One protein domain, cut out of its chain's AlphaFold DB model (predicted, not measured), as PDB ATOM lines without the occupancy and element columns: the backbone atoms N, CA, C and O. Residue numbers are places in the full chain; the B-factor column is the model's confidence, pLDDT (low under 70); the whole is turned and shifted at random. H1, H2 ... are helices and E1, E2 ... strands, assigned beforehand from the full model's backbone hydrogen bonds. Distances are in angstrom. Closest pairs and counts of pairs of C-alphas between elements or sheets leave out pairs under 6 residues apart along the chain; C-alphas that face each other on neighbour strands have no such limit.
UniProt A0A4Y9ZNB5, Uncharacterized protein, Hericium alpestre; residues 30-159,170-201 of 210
ATOM      1  N   MET A  30      94.607 154.423 131.196       90.75
ATOM      2  CA  MET A  30      96.000 154.323 130.768       90.75
ATOM      3  C   MET A  30      96.812 155.502 131.301       90.75
ATOM      4  O   MET A  30      96.314 156.623 131.396       90.75
ATOM      5  N   SER A  31      98.088 155.258 131.615       92.12
ATOM      6  CA  SER A  31      99.047 156.344 131.864       92.12
ATOM      7  C   SER A  31      99.155 157.254 130.627       92.12
ATOM      8  O   SER A  31      99.171 156.720 129.512       92.12
ATOM      9  N   PRO A  32      99.310 158.583 130.792       91.50
ATOM     10  CA  PRO A  32      99.562 159.526 129.700       91.50
ATOM     11  C   PRO A  32     100.634 159.078 128.700       91.50
ATOM     12  O   PRO A  32     100.478 159.265 127.497       91.50
ATOM     13  N   ASP A  33     101.700 158.423 129.171       91.12
ATOM     14  CA  ASP A  33     102.787 157.959 128.302       91.12
ATOM     15  C   ASP A  33     102.355 156.868 127.317       91.12
ATOM     16  O   ASP A  33     102.955 156.733 126.250       91.12
ATOM     17  N   HIS A  34     101.295 156.119 127.638       94.31
ATOM     18  CA  HIS A  34     100.717 155.123 126.741       94.31
ATOM     19  C   HIS A  34      99.751 155.725 125.709       94.31
ATOM     20  O   HIS A  34      99.359 155.043 124.766       94.31
ATOM     21  N   LEU A  35      99.376 156.997 125.864       95.00
ATOM     22  CA  LEU A  35      98.456 157.713 124.976       95.00
ATOM     23  C   LEU A  35      99.201 158.513 123.897       95.00
ATOM     24  O   LEU A  35      98.677 159.479 123.347       95.00
ATOM     25  N   ARG A  36     100.432 158.101 123.578       96.06
ATOM     26  CA  ARG A  36     101.199 158.606 122.436       96.06
ATOM     27  C   ARG A  36     101.124 157.646 121.260       96.06
ATOM     28  O   ARG A  36     101.066 156.436 121.440       96.06
ATOM     29  N   LEU A  37     101.201 158.184 120.053       97.06
ATOM     30  CA  LEU A  37     101.332 157.413 118.821       97.06
ATOM     31  C   LEU A  37     102.500 157.980 118.019       97.06
ATOM     32  O   LEU A  37     102.564 159.188 117.791       97.06
ATOM     33  N   TYR A  38     103.405 157.105 117.593       97.44
ATOM     34  CA  TYR A  38     104.515 157.445 116.707       97.44
ATOM     35  C   TYR A  38     104.190 156.945 115.308       97.44
ATOM     36  O   TYR A  38     103.683 155.833 115.161       97.44
ATOM     37  N   TYR A  39     104.462 157.750 114.290       97.38
ATOM     38  CA  TYR A  39     104.102 157.420 112.918       97.38
ATOM     39  C   TYR A  39     105.030 158.075 111.903       97.38
ATOM     40  O   TYR A  39     105.630 159.115 112.177       97.38
ATOM     41  N   ASP A  40     105.117 157.490 110.717       96.06
ATOM     42  CA  ASP A  40     105.802 158.093 109.583       96.06
ATOM     43  C   ASP A  40     104.949 159.244 109.038       96.06
ATOM     44  O   ASP A  40     103.861 159.042 108.492       96.06
ATOM     45  N   GLY A  41     105.425 160.476 109.219       89.56
ATOM     46  CA  GLY A  41     104.867 161.648 108.556       89.56
ATOM     47  C   GLY A  41     105.311 161.733 107.094       89.56
ATOM     48  O   GLY A  41     106.099 160.925 106.611       89.56
ATOM     49  N   LEU A  42     104.833 162.759 106.385       83.19
ATOM     50  CA  LEU A  42     105.147 162.947 104.961       83.19
ATOM     51  C   LEU A  42     106.650 163.144 104.692       83.19
ATOM     52  O   LEU A  42     107.144 162.716 103.654       83.19
ATOM     53  N   GLU A  43     107.364 163.787 105.619       86.50
ATOM     54  CA  GLU A  43     108.788 164.122 105.464       86.50
ATOM     55  C   GLU A  43     109.675 163.547 106.576       86.50
ATOM     56  O   GLU A  43     110.882 163.394 106.396       86.50
ATOM     57  N   SER A  44     109.105 163.253 107.745       92.25
ATOM     58  CA  SER A  44     109.858 162.797 108.916       92.25
ATOM     59  C   SER A  44     108.983 162.002 109.879       92.25
ATOM     60  O   SER A  44     107.752 162.076 109.840       92.25
ATOM     61  N   ALA A  45     109.631 161.249 110.768       95.56
ATOM     62  CA  ALA A  45     108.958 160.584 111.872       95.56
ATOM     63  C   ALA A  45     108.265 161.615 112.778       95.56
ATOM     64  O   ALA A  45     108.852 162.619 113.179       95.56
ATOM     65  N   CYS A  46     107.006 161.344 113.102       96.00
ATOM     66  CA  CYS A  46     106.124 162.209 113.867       96.00
ATOM     67  C   CYS A  46     105.639 161.507 115.140       96.00
ATOM     68  O   CYS A  46     105.654 160.281 115.257       96.00
ATOM     69  N   ALA A  47     105.163 162.306 116.094       95.62
ATOM     70  CA  ALA A  47     104.496 161.821 117.291       95.62
ATOM     71  C   ALA A  47     103.273 162.684 117.607       95.62
ATOM     72  O   ALA A  47     103.291 163.901 117.410       95.62
ATOM     73  N   ILE A  48     102.219 162.057 118.116       95.62
ATOM     74  CA  ILE A  48     101.015 162.729 118.611       95.62
ATOM     75  C   ILE A  48     100.726 162.260 120.037       95.62
ATOM     76  O   ILE A  48     100.884 161.082 120.352       95.62
ATOM     77  N   ASP A  49     100.359 163.201 120.904       95.75
ATOM     78  CA  ASP A  49     100.040 162.970 122.314       95.75
ATOM     79  C   ASP A  49      98.548 163.237 122.520       95.75
ATOM     80  O   ASP A  49      98.116 164.393 122.512       95.75
ATOM     81  N   PHE A  50      97.764 162.169 122.672       94.50
ATOM     82  CA  PHE A  50      96.305 162.242 122.755       94.50
ATOM     83  C   PHE A  50      95.794 162.854 124.064       94.50
ATOM     84  O   PHE A  50      94.613 163.159 124.160       94.50
ATOM     85  N   THR A  51      96.657 163.107 125.053       92.75
ATOM     86  CA  THR A  51      96.246 163.776 126.304       92.75
ATOM     87  C   THR A  51      96.028 165.280 126.159       92.75
ATOM     88  O   THR A  51      95.429 165.907 127.027       92.75
ATOM     89  N   LYS A  52      96.550 165.875 125.084       91.75
ATOM     90  CA  LYS A  52      96.550 167.326 124.837       91.75
ATOM     91  C   LYS A  52      96.528 167.643 123.344       91.75
ATOM     92  O   LYS A  52      97.146 168.607 122.889       91.75
ATOM     93  N   VAL A  53      95.912 166.753 122.574       93.44
ATOM     94  CA  VAL A  53      95.925 166.824 121.120       93.44
ATOM     95  C   VAL A  53      95.108 168.014 120.627       93.44
ATOM     96  O   VAL A  53      94.063 168.339 121.177       93.44
ATOM     97  N   THR A  54      95.601 168.662 119.578       90.38
ATOM     98  CA  THR A  54      94.905 169.750 118.880       90.38
ATOM     99  C   THR A  54      94.365 169.279 117.534       90.38
ATOM    100  O   THR A  54      94.944 168.384 116.909       90.38
ATOM    101  N   ASP A  55      93.336 169.950 117.019       86.56
ATOM    102  CA  ASP A  55      92.789 169.685 115.679       86.56
ATOM    103  C   ASP A  55      93.858 169.752 114.584       86.56
ATOM    104  O   ASP A  55      93.865 168.950 113.652       86.56
ATOM    105  N   MET A  56      94.830 170.661 114.721       85.06
ATOM    106  CA  MET A  56      95.949 170.770 113.783       85.06
ATOM    107  C   MET A  56      96.821 169.507 113.784       85.06
ATOM    108  O   MET A  56      97.227 169.031 112.724       85.06
ATOM    109  N   GLN A  57      97.103 168.933 114.957       90.06
ATOM    110  CA  GLN A  57      97.873 167.691 115.062       90.06
ATOM    111  C   GLN A  57      97.087 166.490 114.526       90.06
ATOM    112  O   GLN A  57      97.672 165.644 113.845       90.06
ATOM    113  N   LEU A  58      95.771 166.440 114.759       90.00
ATOM    114  CA  LEU A  58      94.891 165.432 114.157       90.00
ATOM    115  C   LEU A  58      94.870 165.551 112.629       90.00
ATOM    116  O   LEU A  58      94.987 164.543 111.934       90.00
ATOM    117  N   ALA A  59      94.819 166.771 112.089       84.62
ATOM    118  CA  ALA A  59      94.884 167.015 110.651       84.62
ATOM    119  C   ALA A  59      96.236 166.599 110.044       84.62
ATOM    120  O   ALA A  59      96.288 166.073 108.931       84.62
ATOM    121  N   VAL A  60      97.352 166.797 110.756       86.31
ATOM    122  CA  VAL A  60      98.670 166.286 110.334       86.31
ATOM    123  C   VAL A  60      98.673 164.755 110.281       86.31
ATOM    124  O   VAL A  60      99.071 164.197 109.259       86.31
ATOM    125  N   LEU A  61      98.163 164.078 111.316       90.69
ATOM    126  CA  LEU A  61      98.043 162.616 111.335       90.69
ATOM    127  C   LEU A  61      97.153 162.100 110.190       90.69
ATOM    128  O   LEU A  61      97.521 161.163 109.479       90.69
ATOM    129  N   ALA A  62      96.000 162.735 109.967       86.62
ATOM    130  CA  ALA A  62      95.083 162.376 108.890       86.62
ATOM    131  C   ALA A  62      95.723 162.530 107.499       86.62
ATOM    132  O   ALA A  62      95.484 161.703 106.615       86.62
ATOM    133  N   ARG A  63      96.574 163.549 107.302       81.88
ATOM    134  CA  ARG A  63      97.329 163.752 106.052       81.88
ATOM    135  C   ARG A  63      98.415 162.705 105.831       81.88
ATOM    136  O   ARG A  63      98.639 162.328 104.685       81.88
ATOM    137  N   ALA A  64      99.057 162.229 106.896       87.56
ATOM    138  CA  ALA A  64     100.051 161.159 106.810       87.56
ATOM    139  C   ALA A  64      99.428 159.796 106.445       87.56
ATOM    140  O   ALA A  64     100.113 158.911 105.939       87.56
ATOM    141  N   CYS A  65      98.120 159.617 106.663       85.38
ATOM    142  CA  CYS A  65      97.428 158.376 106.335       85.38
ATOM    143  C   CYS A  65      97.204 158.202 104.827       85.38
ATOM    144  O   CYS A  65      96.753 159.110 104.120       85.38
ATOM    145  N   GLN A  66      97.402 156.978 104.345       73.75
ATOM    146  CA  GLN A  66      97.014 156.572 102.997       73.75
ATOM    147  C   GLN A  66      95.487 156.419 102.906       73.75
ATOM    148  O   GLN A  66      94.838 156.123 103.914       73.75
ATOM    149  N   PRO A  67      94.874 156.581 101.724       67.31
ATOM    150  CA  PRO A  67      93.472 156.227 101.547       67.31
ATOM    151  C   PRO A  67      93.242 154.743 101.866       67.31
ATOM    152  O   PRO A  67      94.025 153.872 101.477       67.31
ATOM    153  N   ALA A  68      92.175 154.432 102.599       56.53
ATOM    154  CA  ALA A  68      91.934 153.067 103.029       56.53
ATOM    155  C   ALA A  68      91.308 152.196 101.923       56.53
ATOM    156  O   ALA A  68      90.175 152.420 101.509       56.53
ATOM    157  N   THR A  69      92.038 151.167 101.482       57.72
ATOM    158  CA  THR A  69      91.571 150.143 100.526       57.72
ATOM    159  C   THR A  69      90.718 149.070 101.212       57.72
ATOM    160  O   THR A  69      90.747 148.937 102.438       57.72
ATOM    161  N   PHE A  70      89.949 148.291 100.453       50.41
ATOM    162  CA  PHE A  70      89.286 147.072 100.932       50.41
ATOM    163  C   PHE A  70      89.607 145.895 100.009       50.41
ATOM    164  O   PHE A  70      89.866 146.083  98.823       50.41
ATOM    165  N   GLY A  71      89.597 144.681 100.565       51.12
ATOM    166  CA  GLY A  71      89.826 143.464  99.795       51.12
ATOM    167  C   GLY A  71      88.573 143.061  99.023       51.12
ATOM    168  O   GLY A  71      87.529 142.821  99.627       51.12
ATOM    169  N   LEU A  72      88.687 142.954  97.703       44.69
ATOM    170  CA  LEU A  72      87.694 142.346  96.820       44.69
ATOM    171  C   LEU A  72      88.434 141.379  95.892       44.69
ATOM    172  O   LEU A  72      89.364 141.786  95.199       44.69
ATOM    173  N   ASP A  73      88.069 140.097  95.910       43.34
ATOM    174  CA  ASP A  73      88.649 139.065  95.033       43.34
ATOM    175  C   ASP A  73      90.194 139.014  95.040       43.34
ATOM    176  O   ASP A  73      90.845 138.986  93.996       43.34
ATOM    177  N   GLN A  74      90.794 139.024  96.238       44.09
ATOM    178  CA  GLN A  74      92.252 139.057  96.463       44.09
ATOM    179  C   GLN A  74      92.981 140.290  95.897       44.09
ATOM    180  O   GLN A  74      94.206 140.283  95.768       44.09
ATOM    181  N   LYS A  75      92.256 141.368  95.588       45.53
ATOM    182  CA  LYS A  75      92.830 142.656  95.194       45.53
ATOM    183  C   LYS A  75      92.416 143.744  96.172       45.53
ATOM    184  O   LYS A  75      91.270 143.796  96.615       45.53
ATOM    185  N   ASP A  76      93.353 144.632  96.478       51.62
ATOM    186  CA  ASP A  76      93.055 145.888  97.154       51.62
ATOM    187  C   ASP A  76      92.344 146.826  96.175       51.62
ATOM    188  O   ASP A  76      92.923 147.263  95.179       51.62
ATOM    189  N   VAL A  77      91.078 147.128  96.454       55.44
ATOM    190  CA  VAL A  77      90.268 148.073  95.682       55.44
ATOM    191  C   VAL A  77      90.083 149.353  96.493       55.44
ATOM    192  O   VAL A  77      89.836 149.327  97.701       55.44
ATOM    193  N   PHE A  78      90.220 150.493  95.817       53.59
ATOM    194  CA  PHE A  78      89.902 151.809  96.356       53.59
ATOM    195  C   PHE A  78      88.564 152.277  95.773       53.59
ATOM    196  O   PHE A  78      88.462 152.520  94.574       53.59
ATOM    197  N   ASP A  79      87.535 152.377  96.617       56.69
ATOM    198  CA  ASP A  79      86.216 152.905  96.252       56.69
ATOM    199  C   ASP A  79      85.686 153.759  97.407       56.69
ATOM    200  O   ASP A  79      85.267 153.249  98.448       56.69
ATOM    201  N   GLU A  80      85.687 155.074  97.213       60.19
ATOM    202  CA  GLU A  80      85.219 156.049  98.203       60.19
ATOM    203  C   GLU A  80      83.704 155.994  98.437       60.19
ATOM    204  O   GLU A  80      83.210 156.473  99.460       60.19
ATOM    205  N   SER A  81      82.946 155.386  97.518       54.25
ATOM    206  CA  SER A  81      81.537 155.080  97.748       54.25
ATOM    207  C   SER A  81      81.373 153.942  98.756       54.25
ATOM    208  O   SER A  81      80.312 153.834  99.373       54.25
ATOM    209  N   TYR A  82      82.398 153.100  98.931       50.91
ATOM    210  CA  TYR A  82      82.418 151.946  99.828       50.91
ATOM    211  C   TYR A  82      83.132 152.226 101.158       50.91
ATOM    212  O   TYR A  82      82.625 151.849 102.219       50.91
ATOM    213  N   ARG A  83      84.277 152.914 101.119       56.09
ATOM    214  CA  ARG A  83      85.090 153.236 102.294       56.09
ATOM    215  C   ARG A  83      85.748 154.600 102.123       56.09
ATOM    216  O   ARG A  83      86.496 154.816 101.178       56.09
ATOM    217  N   LYS A  84      85.524 155.498 103.080       67.94
ATOM    218  CA  LYS A  84      86.175 156.811 103.140       67.94
ATOM    219  C   LYS A  84      86.821 156.944 104.511       67.94
ATOM    220  O   LYS A  84      86.142 157.308 105.454       67.94
ATOM    221  N   ALA A  85      88.090 156.574 104.638       73.00
ATOM    222  CA  ALA A  85      88.876 156.703 105.866       73.00
ATOM    223  C   ALA A  85      90.368 156.760 105.508       73.00
ATOM    224  O   ALA A  85      90.772 156.240 104.464       73.00
ATOM    225  N   GLY A  86      91.181 157.364 106.371       83.50
ATOM    226  CA  GLY A  86      92.631 157.202 106.333       83.50
ATOM    227  C   GLY A  86      93.029 155.867 106.960       83.50
ATOM    228  O   GLY A  86      92.399 155.422 107.920       83.50
ATOM    229  N   LYS A  87      94.069 155.222 106.433       88.44
ATOM    230  CA  LYS A  87      94.726 154.077 107.063       88.44
ATOM    231  C   LYS A  87      96.233 154.273 107.149       88.44
ATOM    232  O   LYS A  87      96.829 154.971 106.327       88.44
ATOM    233  N   MET A  88      96.840 153.575 108.095       92.44
ATOM    234  CA  MET A  88      98.280 153.383 108.165       92.44
ATOM    235  C   MET A  88      98.572 151.937 108.578       92.44
ATOM    236  O   MET A  88      97.970 151.420 109.525       92.44
ATOM    237  N   ASP A  89      99.453 151.277 107.826       93.75
ATOM    238  CA  ASP A  89      99.843 149.885 108.064       93.75
ATOM    239  C   ASP A  89     100.897 149.796 109.178       93.75
ATOM    240  O   ASP A  89     101.621 150.758 109.431       93.75
ATOM    241  N   VAL A  90     101.008 148.637 109.840       95.06
ATOM    242  CA  VAL A  90     101.886 148.427 111.016       95.06
ATOM    243  C   VAL A  90     103.362 148.776 110.825       95.06
ATOM    244  O   VAL A  90     104.075 148.944 111.806       95.06
ATOM    245  N   THR A  91     103.847 148.866 109.589       95.62
ATOM    246  CA  THR A  91     105.230 149.264 109.299       95.62
ATOM    247  C   THR A  91     105.462 150.765 109.433       95.62
ATOM    248  O   THR A  91     106.613 151.178 109.486       95.62
ATOM    249  N   HIS A  92     104.392 151.561 109.483       96.50
ATOM    250  CA  HIS A  92     104.429 153.022 109.451       96.50
ATOM    251  C   HIS A  92     103.966 153.675 110.751       96.50
ATOM    252  O   HIS A  92     103.976 154.898 110.859       96.50
ATOM    253  N   PHE A  93     103.542 152.892 111.746       97.50
ATOM    254  CA  PHE A  93     103.204 153.427 113.058       97.50
ATOM    255  C   PHE A  93     103.552 152.464 114.181       97.50
ATOM    256  O   PHE A  93     103.632 151.250 114.004       97.50
ATOM    257  N   SER A  94     103.703 153.022 115.374       97.12
ATOM    258  CA  SER A  94     103.847 152.263 116.605       97.12
ATOM    259  C   SER A  94     103.097 152.937 117.748       97.12
ATOM    260  O   SER A  94     102.915 154.157 117.789       97.12
ATOM    261  N   THR A  95     102.647 152.114 118.686       96.56
ATOM    262  CA  THR A  95     102.021 152.546 119.933       96.56
ATOM    263  C   THR A  95     102.789 151.939 121.110       96.56
ATOM    264  O   THR A  95     103.229 150.793 121.020       96.56
ATOM    265  N   PRO A  96     102.967 152.681 122.214       96.38
ATOM    266  CA  PRO A  96     103.518 152.156 123.458       96.38
ATOM    267  C   PRO A  96     102.547 151.214 124.194       96.38
ATOM    268  O   PRO A  96     102.946 150.592 125.177       96.38
ATOM    269  N   ILE A  97     101.282 151.111 123.766       95.56
ATOM    270  CA  ILE A  97     100.303 150.211 124.381       95.56
ATOM    271  C   ILE A  97     100.724 148.761 124.130       95.56
ATOM    272  O   ILE A  97     100.783 148.307 122.988       95.56
ATOM    273  N   VAL A  98     100.957 148.021 125.214       95.31
ATOM    274  CA  VAL A  98     101.183 146.572 125.198       95.31
ATOM    275  C   VAL A  98      99.961 145.904 125.834       95.31
ATOM    276  O   VAL A  98      99.872 145.902 127.064       95.31
ATOM    277  N   PRO A  99      99.004 145.374 125.045       95.56
ATOM    278  CA  PRO A  99      97.755 144.813 125.569       95.56
ATOM    279  C   PRO A  99      97.959 143.719 126.622       95.56
ATOM    280  O   PRO A  99      97.198 143.628 127.576       95.56
ATOM    281  N   GLU A 100      99.021 142.922 126.504       95.19
ATOM    282  CA  GLU A 100      99.373 141.870 127.462       95.19
ATOM    283  C   GLU A 100      99.741 142.403 128.856       95.19
ATOM    284  O   GLU A 100      99.780 141.633 129.813       95.19
ATOM    285  N   ARG A 101     100.038 143.702 128.979       94.62
ATOM    286  CA  ARG A 101     100.382 144.378 130.241       94.62
ATOM    287  C   ARG A 101      99.220 145.193 130.818       94.62
ATOM    288  O   ARG A 101      99.448 146.032 131.685       94.62
ATOM    289  N   THR A 102      98.000 144.981 130.331       95.06
ATOM    290  CA  THR A 102      96.773 145.617 130.835       95.06
ATOM    291  C   THR A 102      95.774 144.552 131.294       95.06
ATOM    292  O   THR A 102      96.060 143.358 131.228       95.06
ATOM    293  N   ASP A 103      94.581 144.966 131.729       94.06
ATOM    294  CA  ASP A 103      93.507 144.039 132.109       94.06
ATOM    295  C   ASP A 103      92.772 143.417 130.904       94.06
ATOM    296  O   ASP A 103      91.939 142.527 131.080       94.06
ATOM    297  N   LEU A 104      93.095 143.823 129.667       95.69
ATOM    298  CA  LEU A 104      92.452 143.314 128.446       95.69
ATOM    299  C   LEU A 104      92.462 141.781 128.316       95.69
ATOM    300  O   LEU A 104      91.412 141.230 127.982       95.69
ATOM    301  N   PRO A 105      93.570 141.051 128.573       95.06
ATOM    302  CA  PRO A 105      93.573 139.593 128.459       95.06
ATOM    303  C   PRO A 105      92.597 138.941 129.443       95.06
ATOM    304  O   PRO A 105      91.961 137.940 129.117       95.06
ATOM    305  N   THR A 106      92.479 139.517 130.639       93.25
ATOM    306  CA  THR A 106      91.584 139.056 131.702       93.25
ATOM    307  C   THR A 106      90.127 139.313 131.328       93.25
ATOM    308  O   THR A 106      89.326 138.383 131.365       93.25
ATOM    309  N   ILE A 107      89.806 140.535 130.887       93.75
ATOM    310  CA  ILE A 107      88.466 140.938 130.428       93.75
ATOM    311  C   ILE A 107      88.013 140.060 129.256       93.75
ATOM    312  O   ILE A 107      86.978 139.410 129.329       93.75
ATOM    313  N   ILE A 108      88.831 139.945 128.202       93.81
ATOM    314  CA  ILE A 108      88.509 139.118 127.027       93.81
ATOM    315  C   ILE A 108      88.275 137.664 127.435       93.81
ATOM    316  O   ILE A 108      87.352 137.026 126.935       93.81
ATOM    317  N   ARG A 109      89.091 137.128 128.347       92.25
ATOM    318  CA  ARG A 109      88.914 135.756 128.818       92.25
ATOM    319  C   ARG A 109      87.582 135.576 129.542       92.25
ATOM    320  O   ARG A 109      86.865 134.646 129.207       92.25
ATOM    321  N   TYR A 110      87.253 136.432 130.505       90.00
ATOM    322  CA  TYR A 110      86.038 136.262 131.305       90.00
ATOM    323  C   TYR A 110      84.748 136.571 130.545       90.00
ATOM    324  O   TYR A 110      83.740 135.905 130.781       90.00
ATOM    325  N   ASP A 111      84.781 137.556 129.647       90.12
ATOM    326  CA  ASP A 111      83.574 138.041 128.977       90.12
ATOM    327  C   ASP A 111      83.325 137.373 127.620       90.12
ATOM    328  O   ASP A 111      82.173 137.288 127.194       90.12
ATOM    329  N   LEU A 112      84.374 136.884 126.939       90.25
ATOM    330  CA  LEU A 112      84.260 136.315 125.588       90.25
ATOM    331  C   LEU A 112      84.673 134.845 125.465       90.25
ATOM    332  O   LEU A 112      84.287 134.202 124.488       90.25
ATOM    333  N   LEU A 113      85.467 134.299 126.394       90.56
ATOM    334  CA  LEU A 113      85.988 132.933 126.291       90.56
ATOM    335  C   LEU A 113      85.417 132.029 127.388       90.56
ATOM    336  O   LEU A 113      85.965 131.910 128.479       90.56
ATOM    337  N   ASP A 114      84.358 131.298 127.052       84.31
ATOM    338  CA  ASP A 114      83.735 130.318 127.943       84.31
ATOM    339  C   ASP A 114      84.081 128.863 127.552       84.31
ATOM    340  O   ASP A 114      84.596 128.569 126.464       84.31
ATOM    341  N   GLY A 115      83.792 127.922 128.457       86.25
ATOM    342  CA  GLY A 115      83.921 126.482 128.214       86.25
ATOM    343  C   GLY A 115      85.346 126.052 127.856       86.25
ATOM    344  O   GLY A 115      86.307 126.431 128.527       86.25
ATOM    345  N   GLU A 116      85.491 125.269 126.785       84.75
ATOM    346  CA  GLU A 116      86.790 124.768 126.301       84.75
ATOM    347  C   GLU A 116      87.757 125.894 125.899       84.75
ATOM    348  O   GLU A 116      88.973 125.721 125.960       84.75
ATOM    349  N   ASN A 117      87.238 127.077 125.546       88.38
ATOM    350  CA  ASN A 117      88.061 128.225 125.167       88.38
ATOM    351  C   ASN A 117      88.561 129.044 126.366       88.38
ATOM    352  O   ASN A 117      89.449 129.875 126.186       88.38
ATOM    353  N   SER A 118      88.055 128.810 127.580       88.81
ATOM    354  CA  SER A 118      88.390 129.611 128.774       88.81
ATOM    355  C   SER A 118      89.889 129.649 129.100       88.81
ATOM    356  O   SER A 118      90.410 130.646 129.602       88.81
ATOM    357  N   THR A 119      90.623 128.587 128.766       88.50
ATOM    358  CA  THR A 119      92.075 128.486 128.995       88.50
ATOM    359  C   THR A 119      92.908 128.793 127.753       88.50
ATOM    360  O   THR A 119      94.138 128.754 127.811       88.50
ATOM    361  N   ARG A 120      92.263 129.138 126.630       90.56
ATOM    362  CA  ARG A 120      92.946 129.403 125.364       90.56
ATOM    363  C   ARG A 120      93.987 130.521 125.546       90.56
ATOM    364  O   ARG A 120      93.675 131.562 126.143       90.56
ATOM    365  N   PRO A 121      95.226 130.335 125.055       92.31
ATOM    366  CA  PRO A 121      96.205 131.412 125.003       92.31
ATOM    367  C   PRO A 121      95.702 132.554 124.116       92.31
ATOM    368  O   PRO A 121      95.193 132.318 123.019       92.31
ATOM    369  N   ILE A 122      95.869 133.790 124.583       95.00
ATOM    370  CA  ILE A 122      95.531 134.999 123.830       95.00
ATOM    371  C   ILE A 122      96.841 135.642 123.388       95.00
ATOM    372  O   ILE A 122      97.737 135.850 124.204       95.00
ATOM    373  N   ARG A 123      96.937 135.949 122.096       95.44
ATOM    374  CA  ARG A 123      98.029 136.719 121.502       95.44
ATOM    375  C   ARG A 123      97.422 137.936 120.824       95.44
ATOM    376  O   ARG A 123      96.483 137.777 120.045       95.44
ATOM    377  N   PHE A 124      97.962 139.116 121.103       96.06
ATOM    378  CA  PHE A 124      97.553 140.339 120.429       96.06
ATOM    379  C   PHE A 124      98.490 140.611 119.254       96.06
ATOM    380  O   PHE A 124      99.701 140.406 119.335       96.06
ATOM    381  N   GLU A 125      97.922 141.055 118.138       95.31
ATOM    382  CA  GLU A 125      98.678 141.418 116.944       95.31
ATOM    383  C   GLU A 125      98.235 142.808 116.494       95.31
ATOM    384  O   GLU A 125      97.058 143.038 116.204       95.31
ATOM    385  N   LEU A 126      99.180 143.753 116.467       95.50
ATOM    386  CA  LEU A 126      98.929 145.077 115.911       95.50
ATOM    387  C   LEU A 126      98.581 144.926 114.425       95.50
ATOM    388  O   LEU A 126      99.238 144.165 113.715       95.50
ATOM    389  N   TYR A 127      97.558 145.646 113.960       92.94
ATOM    390  CA  TYR A 127      97.043 145.474 112.600       92.94
ATOM    391  C   TYR A 127      97.074 146.748 111.753       92.94
ATOM    392  O   TYR A 127      97.835 146.845 110.796       92.94
ATOM    393  N   LYS A 128      96.200 147.708 112.044       93.31
ATOM    394  CA  LYS A 128      96.084 148.931 111.251       93.31
ATOM    395  C   LYS A 128      95.610 150.066 112.131       93.31
ATOM    396  O   LYS A 128      94.752 149.868 112.990       93.31
ATOM    397  N   LEU A 129      96.131 151.252 111.867       94.88
ATOM    398  CA  LEU A 129      95.543 152.488 112.347       94.88
ATOM    399  C   LEU A 129      94.519 152.942 111.308       94.88
ATOM    400  O   LEU A 129      94.835 153.005 110.122       94.88
ATOM    401  N   ASN A 130      93.304 153.262 111.747       92.88
ATOM    402  CA  ASN A 130      92.318 153.940 110.912       92.88
ATOM    403  C   ASN A 130      92.077 155.339 111.475       92.88
ATOM    404  O   ASN A 130      91.953 155.500 112.686       92.88
ATOM    405  N   VAL A 131      91.974 156.323 110.588       90.62
ATOM    406  CA  VAL A 131      91.663 157.710 110.933       90.62
ATOM    407  C   VAL A 131      90.386 158.111 110.214       90.62
ATOM    408  O   VAL A 131      90.270 157.973 108.992       90.62
ATOM    409  N   TYR A 132      89.424 158.604 110.986       87.19
ATOM    410  CA  TYR A 132      88.136 159.082 110.504       87.19
ATOM    411  C   TYR A 132      88.050 160.579 110.777       87.19
ATOM    412  O   TYR A 132      88.370 161.030 111.870       87.19
ATOM    413  N   GLY A 133      87.636 161.345 109.775       81.94
ATOM    414  CA  GLY A 133      87.445 162.785 109.897       81.94
ATOM    415  C   GLY A 133      86.576 163.346 108.781       81.94
ATOM    416  O   GLY A 133      86.194 162.629 107.842       81.94
ATOM    417  N   GLU A 134      86.246 164.626 108.889       74.00
ATOM    418  CA  GLU A 134      85.569 165.365 107.831       74.00
ATOM    419  C   GLU A 134      86.549 165.857 106.767       74.00
ATOM    420  O   GLU A 134      87.726 166.069 107.034       74.00
ATOM    421  N   TYR A 135      86.033 166.044 105.552       61.12
ATOM    422  CA  TYR A 135      86.771 166.673 104.462       61.12
ATOM    423  C   TYR A 135      86.105 168.002 104.136       61.12
ATOM    424  O   TYR A 135      84.944 168.031 103.696       61.12
ATOM    425  N   THR A 136      86.831 169.095 104.337       54.56
ATOM    426  CA  THR A 136      86.348 170.454 104.082       54.56
ATOM    427  C   THR A 136      86.993 171.022 102.820       54.56
ATOM    428  O   THR A 136      88.080 170.623 102.416       54.56
ATOM    429  N   LYS A 137      86.335 171.989 102.163       46.84
ATOM    430  CA  LYS A 137      86.878 172.663 100.958       46.84
ATOM    431  C   LYS A 137      88.215 173.372 101.212       46.84
ATOM    432  O   LYS A 137      88.915 173.710 100.266       46.84
ATOM    433  N   THR A 138      88.539 173.611 102.478       47.03
ATOM    434  CA  THR A 138      89.787 174.203 102.955       47.03
ATOM    435  C   THR A 138      90.912 173.191 103.156       47.03
ATOM    436  O   THR A 138      92.036 173.618 103.423       47.03
ATOM    437  N   ASP A 139      90.667 171.890 102.940       51.91
ATOM    438  CA  ASP A 139      91.704 170.864 102.779       51.91
ATOM    439  C   ASP A 139      92.450 171.083 101.452       51.91
ATOM    440  O   ASP A 139      92.462 170.270 100.538       51.91
ATOM    441  N   THR A 140      93.103 172.231 101.336       41.38
ATOM    442  CA  THR A 140      93.906 172.690 100.194       41.38
ATOM    443  C   THR A 140      95.178 171.859  99.978       41.38
ATOM    444  O   THR A 140      95.973 172.156  99.094       41.38
ATOM    445  N   TYR A 141      95.369 170.803 100.774       43.72
ATOM    446  CA  TYR A 141      96.605 170.028 100.886       43.72
ATOM    447  C   TYR A 141      96.508 168.613 100.297       43.72
ATOM    448  O   TYR A 141      97.447 167.830 100.427       43.72
ATOM    449  N   ARG A 142      95.385 168.269  99.657       48.41
ATOM    450  CA  ARG A 142      95.226 167.054  98.850       48.41
ATOM    451  C   ARG A 142      94.561 167.436  97.531       48.41
ATOM    452  O   ARG A 142      93.494 168.042  97.534       48.41
ATOM    453  N   GLU A 143      95.166 167.064  96.405       48.94
ATOM    454  CA  GLU A 143      94.428 167.008  95.142       48.94
ATOM    455  C   GLU A 143      93.355 165.926  95.292       48.94
ATOM    456  O   GLU A 143      93.637 164.729  95.253       48.94
ATOM    457  N   PHE A 144      92.120 166.344  95.562       49.56
ATOM    458  CA  PHE A 144      90.998 165.421  95.627       49.56
ATOM    459  C   PHE A 144      90.537 165.094  94.205       49.56
ATOM    460  O   PHE A 144      90.364 166.015  93.398       49.56
ATOM    461  N   PRO A 145      90.289 163.814  93.871       49.16
ATOM    462  CA  PRO A 145      89.645 163.483  92.610       49.16
ATOM    463  C   PRO A 145      88.309 164.235  92.515       49.16
ATOM    464  O   PRO A 145      87.593 164.377  93.508       49.16
ATOM    465  N   ALA A 146      87.956 164.712  91.318       48.34
ATOM    466  CA  ALA A 146      86.824 165.618  91.063       48.34
ATOM    467  C   ALA A 146      85.437 165.116  91.542       48.34
ATOM    468  O   ALA A 146      84.454 165.851  91.481       48.34
ATOM    469  N   ASN A 147      85.356 163.880  92.043       51.94
ATOM    470  CA  ASN A 147      84.138 163.195  92.460       51.94
ATOM    471  C   ASN A 147      83.941 163.146  93.993       51.94
ATOM    472  O   ASN A 147      82.968 162.547  94.459       51.94
ATOM    473  N   VAL A 148      84.817 163.771  94.793       48.25
ATOM    474  CA  VAL A 148      84.680 163.789  96.261       48.25
ATOM    475  C   VAL A 148      83.542 164.718  96.693       48.25
ATOM    476  O   VAL A 148      83.597 165.938  96.524       48.25
ATOM    477  N   LYS A 149      82.506 164.155  97.330       52.09
ATOM    478  CA  LYS A 149      81.490 164.949  98.043       52.09
ATOM    479  C   LYS A 149      82.085 165.512  99.339       52.09
ATOM    480  O   LYS A 149      82.312 164.779 100.305       52.09
ATOM    481  N   LEU A 150      82.335 166.816  99.321       50.94
ATOM    482  CA  LEU A 150      82.759 167.637 100.457       50.94
ATOM    483  C   LEU A 150      81.658 167.702 101.529       50.94
ATOM    484  O   LEU A 150      80.476 167.679 101.185       50.94
ATOM    485  N   GLY A 151      82.037 167.771 102.808       52.12
ATOM    486  CA  GLY A 151      81.085 167.859 103.928       52.12
ATOM    487  C   GLY A 151      80.389 166.545 104.312       52.12
ATOM    488  O   GLY A 151      79.459 166.561 105.107       52.12
ATOM    489  N   LYS A 152      80.811 165.397 103.760       64.19
ATOM    490  CA  LYS A 152      80.483 164.077 104.324       64.19
ATOM    491  C   LYS A 152      81.686 163.519 105.078       64.19
ATOM    492  O   LYS A 152      82.756 163.352 104.470       64.19
ATOM    493  N   GLY A 153      81.468 163.204 106.354       72.25
ATOM    494  CA  GLY A 153      82.414 162.517 107.225       72.25
ATOM    495  C   GLY A 153      82.884 161.171 106.669       72.25
ATOM    496  O   GLY A 153      82.278 160.579 105.767       72.25
ATOM    497  N   SER A 154      84.020 160.719 107.188       78.56
ATOM    498  CA  SER A 154      84.596 159.404 106.907       78.56
ATOM    499  C   SER A 154      83.678 158.277 107.397       78.56
ATOM    500  O   SER A 154      83.073 158.386 108.456       78.56
ATOM    501  N   PHE A 155      83.579 157.178 106.650       79.31
ATOM    502  CA  PHE A 155      82.771 156.014 107.022       79.31
ATOM    503  C   PHE A 155      83.363 154.710 106.481       79.31
ATOM    504  O   PHE A 155      84.179 154.695 105.553       79.31
ATOM    505  N   PHE A 156      82.891 153.595 107.033       78.81
ATOM    506  CA  PHE A 156      83.160 152.257 106.522       78.81
ATOM    507  C   PHE A 156      81.830 151.516 106.368       78.81
ATOM    508  O   PHE A 156      81.063 151.414 107.323       78.81
ATOM    509  N   LYS A 157      81.531 151.014 105.163       80.00
ATOM    510  CA  LYS A 157      80.370 150.143 104.958       80.00
ATOM    511  C   LYS A 157      80.445 148.849 105.788       80.00
ATOM    512  O   LYS A 157      81.543 148.392 106.123       80.00
ATOM    513  N   PRO A 158      79.285 148.225 106.076       84.25
ATOM    514  CA  PRO A 158      79.236 146.910 106.704       84.25
ATOM    515  C   PRO A 158      80.076 145.887 105.931       84.25
ATOM    516  O   PRO A 158      79.949 145.771 104.712       84.25
ATOM    517  N   HIS A 159      80.927 145.152 106.643       83.00
ATOM    518  CA  HIS A 159      81.783 144.106 106.089       83.00
ATOM    519  C   HIS A 159      82.150 143.088 107.174       83.00
ATOM    520  O   HIS A 159      81.935 143.325 108.362       83.00
ATOM    521  N   GLY A 170      88.837 137.015 117.054       92.69
ATOM    522  CA  GLY A 170      88.216 138.320 117.244       92.69
ATOM    523  C   GLY A 170      89.130 139.472 116.844       92.69
ATOM    524  O   GLY A 170      90.314 139.274 116.565       92.69
ATOM    525  N   SER A 171      88.555 140.671 116.840       94.38
ATOM    526  CA  SER A 171      89.246 141.938 116.600       94.38
ATOM    527  C   SER A 171      89.217 142.780 117.877       94.38
ATOM    528  O   SER A 171      88.176 142.886 118.520       94.38
ATOM    529  N   LEU A 172      90.343 143.406 118.225       95.56
ATOM    530  CA  LEU A 172      90.419 144.422 119.276       95.56
ATOM    531  C   LEU A 172      90.492 145.803 118.618       95.56
ATOM    532  O   LEU A 172      91.414 146.072 117.848       95.56
ATOM    533  N   VAL A 173      89.538 146.678 118.934       95.50
ATOM    534  CA  VAL A 173      89.519 148.067 118.463       95.50
ATOM    535  C   VAL A 173      89.827 148.980 119.641       95.50
ATOM    536  O   VAL A 173      89.064 149.038 120.599       95.50
ATOM    537  N   LEU A 174      90.953 149.687 119.564       95.19
ATOM    538  CA  LEU A 174      91.311 150.734 120.516       95.19
ATOM    539  C   LEU A 174      91.004 152.090 119.887       95.19
ATOM    540  O   LEU A 174      91.478 152.385 118.789       95.19
ATOM    541  N   VAL A 175      90.216 152.905 120.585       94.44
ATOM    542  CA  VAL A 175      89.878 154.268 120.167       94.44
ATOM    543  C   VAL A 175      90.625 155.232 121.077       94.44
ATOM    544  O   VAL A 175      90.421 155.221 122.290       94.44
ATOM    545  N   TYR A 176      91.511 156.051 120.508       93.62
ATOM    546  CA  TYR A 176      92.104 157.159 121.254       93.62
ATOM    547  C   TYR A 176      91.031 158.221 121.504       93.62
ATOM    548  O   TYR A 176      90.276 158.560 120.594       93.62
ATOM    549  N   ALA A 177      90.952 158.723 122.736       90.00
ATOM    550  CA  ALA A 177      89.941 159.692 123.133       90.00
ATOM    551  C   ALA A 177      90.209 161.054 122.474       90.00
ATOM    552  O   ALA A 177      91.006 161.849 122.961       90.00
ATOM    553  N   THR A 178      89.552 161.302 121.347       91.38
ATOM    554  CA  THR A 178      89.505 162.601 120.672       91.38
ATOM    555  C   THR A 178      88.068 163.085 120.666       91.38
ATOM    556  O   THR A 178      87.159 162.271 120.501       91.38
ATOM    557  N   GLU A 179      87.832 164.384 120.816       90.31
ATOM    558  CA  GLU A 179      86.489 164.928 120.604       90.31
ATOM    559  C   GLU A 179      86.061 164.694 119.151       90.31
ATOM    560  O   GLU A 179      86.824 164.923 118.213       90.31
ATOM    561  N   HIS A 180      84.862 164.144 118.973       89.44
ATOM    562  CA  HIS A 180      84.260 163.882 117.669       89.44
ATOM    563  C   HIS A 180      82.743 163.739 117.810       89.44
ATOM    564  O   HIS A 180      82.210 163.599 118.915       89.44
ATOM    565  N   GLU A 181      82.057 163.756 116.673       89.19
ATOM    566  CA  GLU A 181      80.638 163.435 116.547       89.19
ATOM    567  C   GLU A 181      80.471 162.225 115.620       89.19
ATOM    568  O   GLU A 181      81.346 161.927 114.801       89.19
ATOM    569  N   ASP A 182      79.354 161.512 115.769       88.31
ATOM    570  CA  ASP A 182      79.076 160.248 115.082       88.31
ATOM    571  C   ASP A 182      80.166 159.177 115.321       88.31
ATOM    572  O   ASP A 182      80.655 158.999 116.434       88.31
ATOM    573  N   GLY A 183      80.511 158.384 114.300       86.94
ATOM    574  CA  GLY A 183      81.544 157.345 114.408       86.94
ATOM    575  C   GLY A 183      81.100 156.057 115.113       86.94
ATOM    576  O   GLY A 183      81.950 155.264 115.511       86.94
ATOM    577  N   ILE A 184      79.790 155.821 115.237       92.44
ATOM    578  CA  ILE A 184      79.230 154.638 115.909       92.44
ATOM    579  C   ILE A 184      79.747 153.345 115.264       92.44
ATOM    580  O   ILE A 184      79.554 153.097 114.068       92.44
ATOM    581  N   LEU A 185      80.337 152.474 116.082       92.88
ATOM    582  CA  LEU A 185      80.670 151.112 115.691       92.88
ATOM    583  C   LEU A 185      79.418 150.240 115.803       92.88
ATOM    584  O   LEU A 185      78.883 150.054 116.893       92.88
ATOM    585  N   ILE A 186      78.969 149.688 114.677       94.06
ATOM    586  CA  ILE A 186      77.803 148.801 114.619       94.06
ATOM    587  C   ILE A 186      78.271 147.359 114.416       94.06
ATOM    588  O   ILE A 186      78.926 147.047 113.419       94.06
ATOM    589  N   LEU A 187      77.892 146.475 115.334       93.56
ATOM    590  CA  LEU A 187      78.186 145.046 115.312       93.56
ATOM    591  C   LEU A 187      76.905 144.274 115.011       93.56
ATOM    592  O   LEU A 187      75.872 144.530 115.618       93.56
ATOM    593  N   ARG A 188      76.964 143.318 114.080       92.62
ATOM    594  CA  ARG A 188      75.819 142.472 113.721       92.62
ATOM    595  C   ARG A 188      76.217 141.009 113.732       92.62
ATOM    596  O   ARG A 188      77.189 140.631 113.079       92.62
ATOM    597  N   HIS A 189      75.452 140.177 114.426       89.31
ATOM    598  CA  HIS A 189      75.684 138.737 114.475       89.31
ATOM    599  C   HIS A 189      74.365 137.996 114.664       89.31
ATOM    600  O   HIS A 189      73.569 138.359 115.518       89.31
ATOM    601  N   ARG A 190      74.129 136.945 113.866       89.88
ATOM    602  CA  ARG A 190      72.939 136.070 113.972       89.88
ATOM    603  C   ARG A 190      71.591 136.815 114.006       89.88
ATOM    604  O   ARG A 190      70.650 136.361 114.641       89.88
ATOM    605  N   GLY A 191      71.488 137.926 113.274       89.62
ATOM    606  CA  GLY A 191      70.263 138.731 113.191       89.62
ATOM    607  C   GLY A 191      70.086 139.749 114.321       89.62
ATOM    608  O   GLY A 191      69.128 140.511 114.280       89.62
ATOM    609  N   GLU A 192      71.010 139.799 115.279       92.44
ATOM    610  CA  GLU A 192      71.063 140.819 116.327       92.44
ATOM    611  C   GLU A 192      72.057 141.928 115.955       92.44
ATOM    612  O   GLU A 192      73.009 141.706 115.193       92.44
ATOM    613  N   GLU A 193      71.810 143.133 116.470       94.38
ATOM    614  CA  GLU A 193      72.619 144.331 116.250       94.38
ATOM    615  C   GLU A 193      72.951 144.993 117.589       94.38
ATOM    616  O   GLU A 193      72.082 145.158 118.445       94.38
ATOM    617  N   TRP A 194      74.206 145.407 117.737       94.75
ATOM    618  CA  TRP A 194      74.703 146.174 118.872       94.75
ATOM    619  C   TRP A 194      75.481 147.385 118.382       94.75
ATOM    620  O   TRP A 194      76.060 147.371 117.293       94.75
ATOM    621  N   THR A 195      75.529 148.425 119.205       94.31
ATOM    622  CA  THR A 195      76.240 149.661 118.893       94.31
ATOM    623  C   THR A 195      77.203 150.031 120.010       94.31
ATOM    624  O   THR A 195      76.946 149.799 121.192       94.31
ATOM    625  N   PHE A 196      78.331 150.618 119.626       94.00
ATOM    626  CA  PHE A 196      79.254 151.280 120.534       94.00
ATOM    627  C   PHE A 196      79.510 152.698 120.024       94.00
ATOM    628  O   PHE A 196      80.059 152.890 118.938       94.00
ATOM    629  N   ASP A 197      79.073 153.681 120.808       94.56
ATOM    630  CA  ASP A 197      79.224 155.104 120.515       94.56
ATOM    631  C   ASP A 197      80.462 155.651 121.239       94.56
ATOM    632  O   ASP A 197      80.437 155.944 122.440       94.56
ATOM    633  N   SER A 198      81.572 155.753 120.507       92.88
ATOM    634  CA  SER A 198      82.822 156.290 121.044       92.88
ATOM    635  C   SER A 198      82.750 157.787 121.326       92.88
ATOM    636  O   SER A 198      83.413 158.243 122.256       92.88
ATOM    637  N   ALA A 199      81.943 158.547 120.581       92.94
ATOM    638  CA  ALA A 199      81.776 159.978 120.805       92.94
ATOM    639  C   ALA A 199      81.113 160.219 122.165       92.94
ATOM    640  O   ALA A 199      81.602 161.014 122.971       92.94
ATOM    641  N   GLN A 200      80.054 159.466 122.471       93.44
ATOM    642  CA  GLN A 200      79.405 159.525 123.776       93.44
ATOM    643  C   GLN A 200      80.328 159.036 124.900       93.44
ATOM    644  O   GLN A 200      80.354 159.640 125.973       93.44
ATOM    645  N   ALA A 201      81.110 157.975 124.669       92.31
ATOM    646  CA  ALA A 201      82.075 157.488 125.655       92.31
ATOM    647  C   ALA A 201      83.133 158.550 126.005       92.31
ATOM    648  O   ALA A 201      83.444 158.725 127.181       92.31
TER     649      ALA A 201
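Overview. This is residues 30 to 159 and 170 to 201 of the 210 residues of an uncharacterized protein of Hericium alpestre (UniProt A0A4Y9ZNB5). There is little regular structure: four separate antiparallel strand pairs are strung on loops, with E5-E6 in the middle, H2 near it and near E1-E2, and H3 and E7-E8 farther out. The 162 printed residues, class mixed, run H1 E1 E2 H2 E3 E4 E5 H3 E6 E7 E8 H4, compact, radius of gyration 17.6 A, spans 54 by 40 by 34 A.

Arrangement. Start at H1, residues 32 to 35, then hairpin E1, 36 to 40, and E2, 45 to 49 (N 37 to O 48, 2.9 A). In H2, 55 to 64, C-alpha 57 is 6.9 A from C-alpha 48, their closest pair. Next come hairpin E3, 70 to 72, and E4, 75 to 77 (N 70 to O 77, 2.9 A), then E5, 86 to 89, antiparallel to E6, 128 to 131 (N 86 to O 131, 2.8 A). H3, 104 to 112, is apart from H2. Hairpin E7, 185 to 189, and E8, 192 to 196 (N 187 to O 194, 2.8 A), precedes H4, 198 to 201. Every O i to N i+4 pair in H2 and H3 is within hydrogen-bond range; H1 and H4 are too short for one.

Along the chain. Find C-alpha 32 at (99.562, 159.526, 129.700) and C-alpha 201 at (82.075, 157.488, 125.655); H2 spans 14.3 A.

Size, cuts and confidence. Residues 160 to 169 are not printed, a 14.1 A gap between C-alphas 159 and 170. The links E5 to H3 and H3 to E6 are long. Residues 67 to 84 and 135 to 152 are under pLDDT 70.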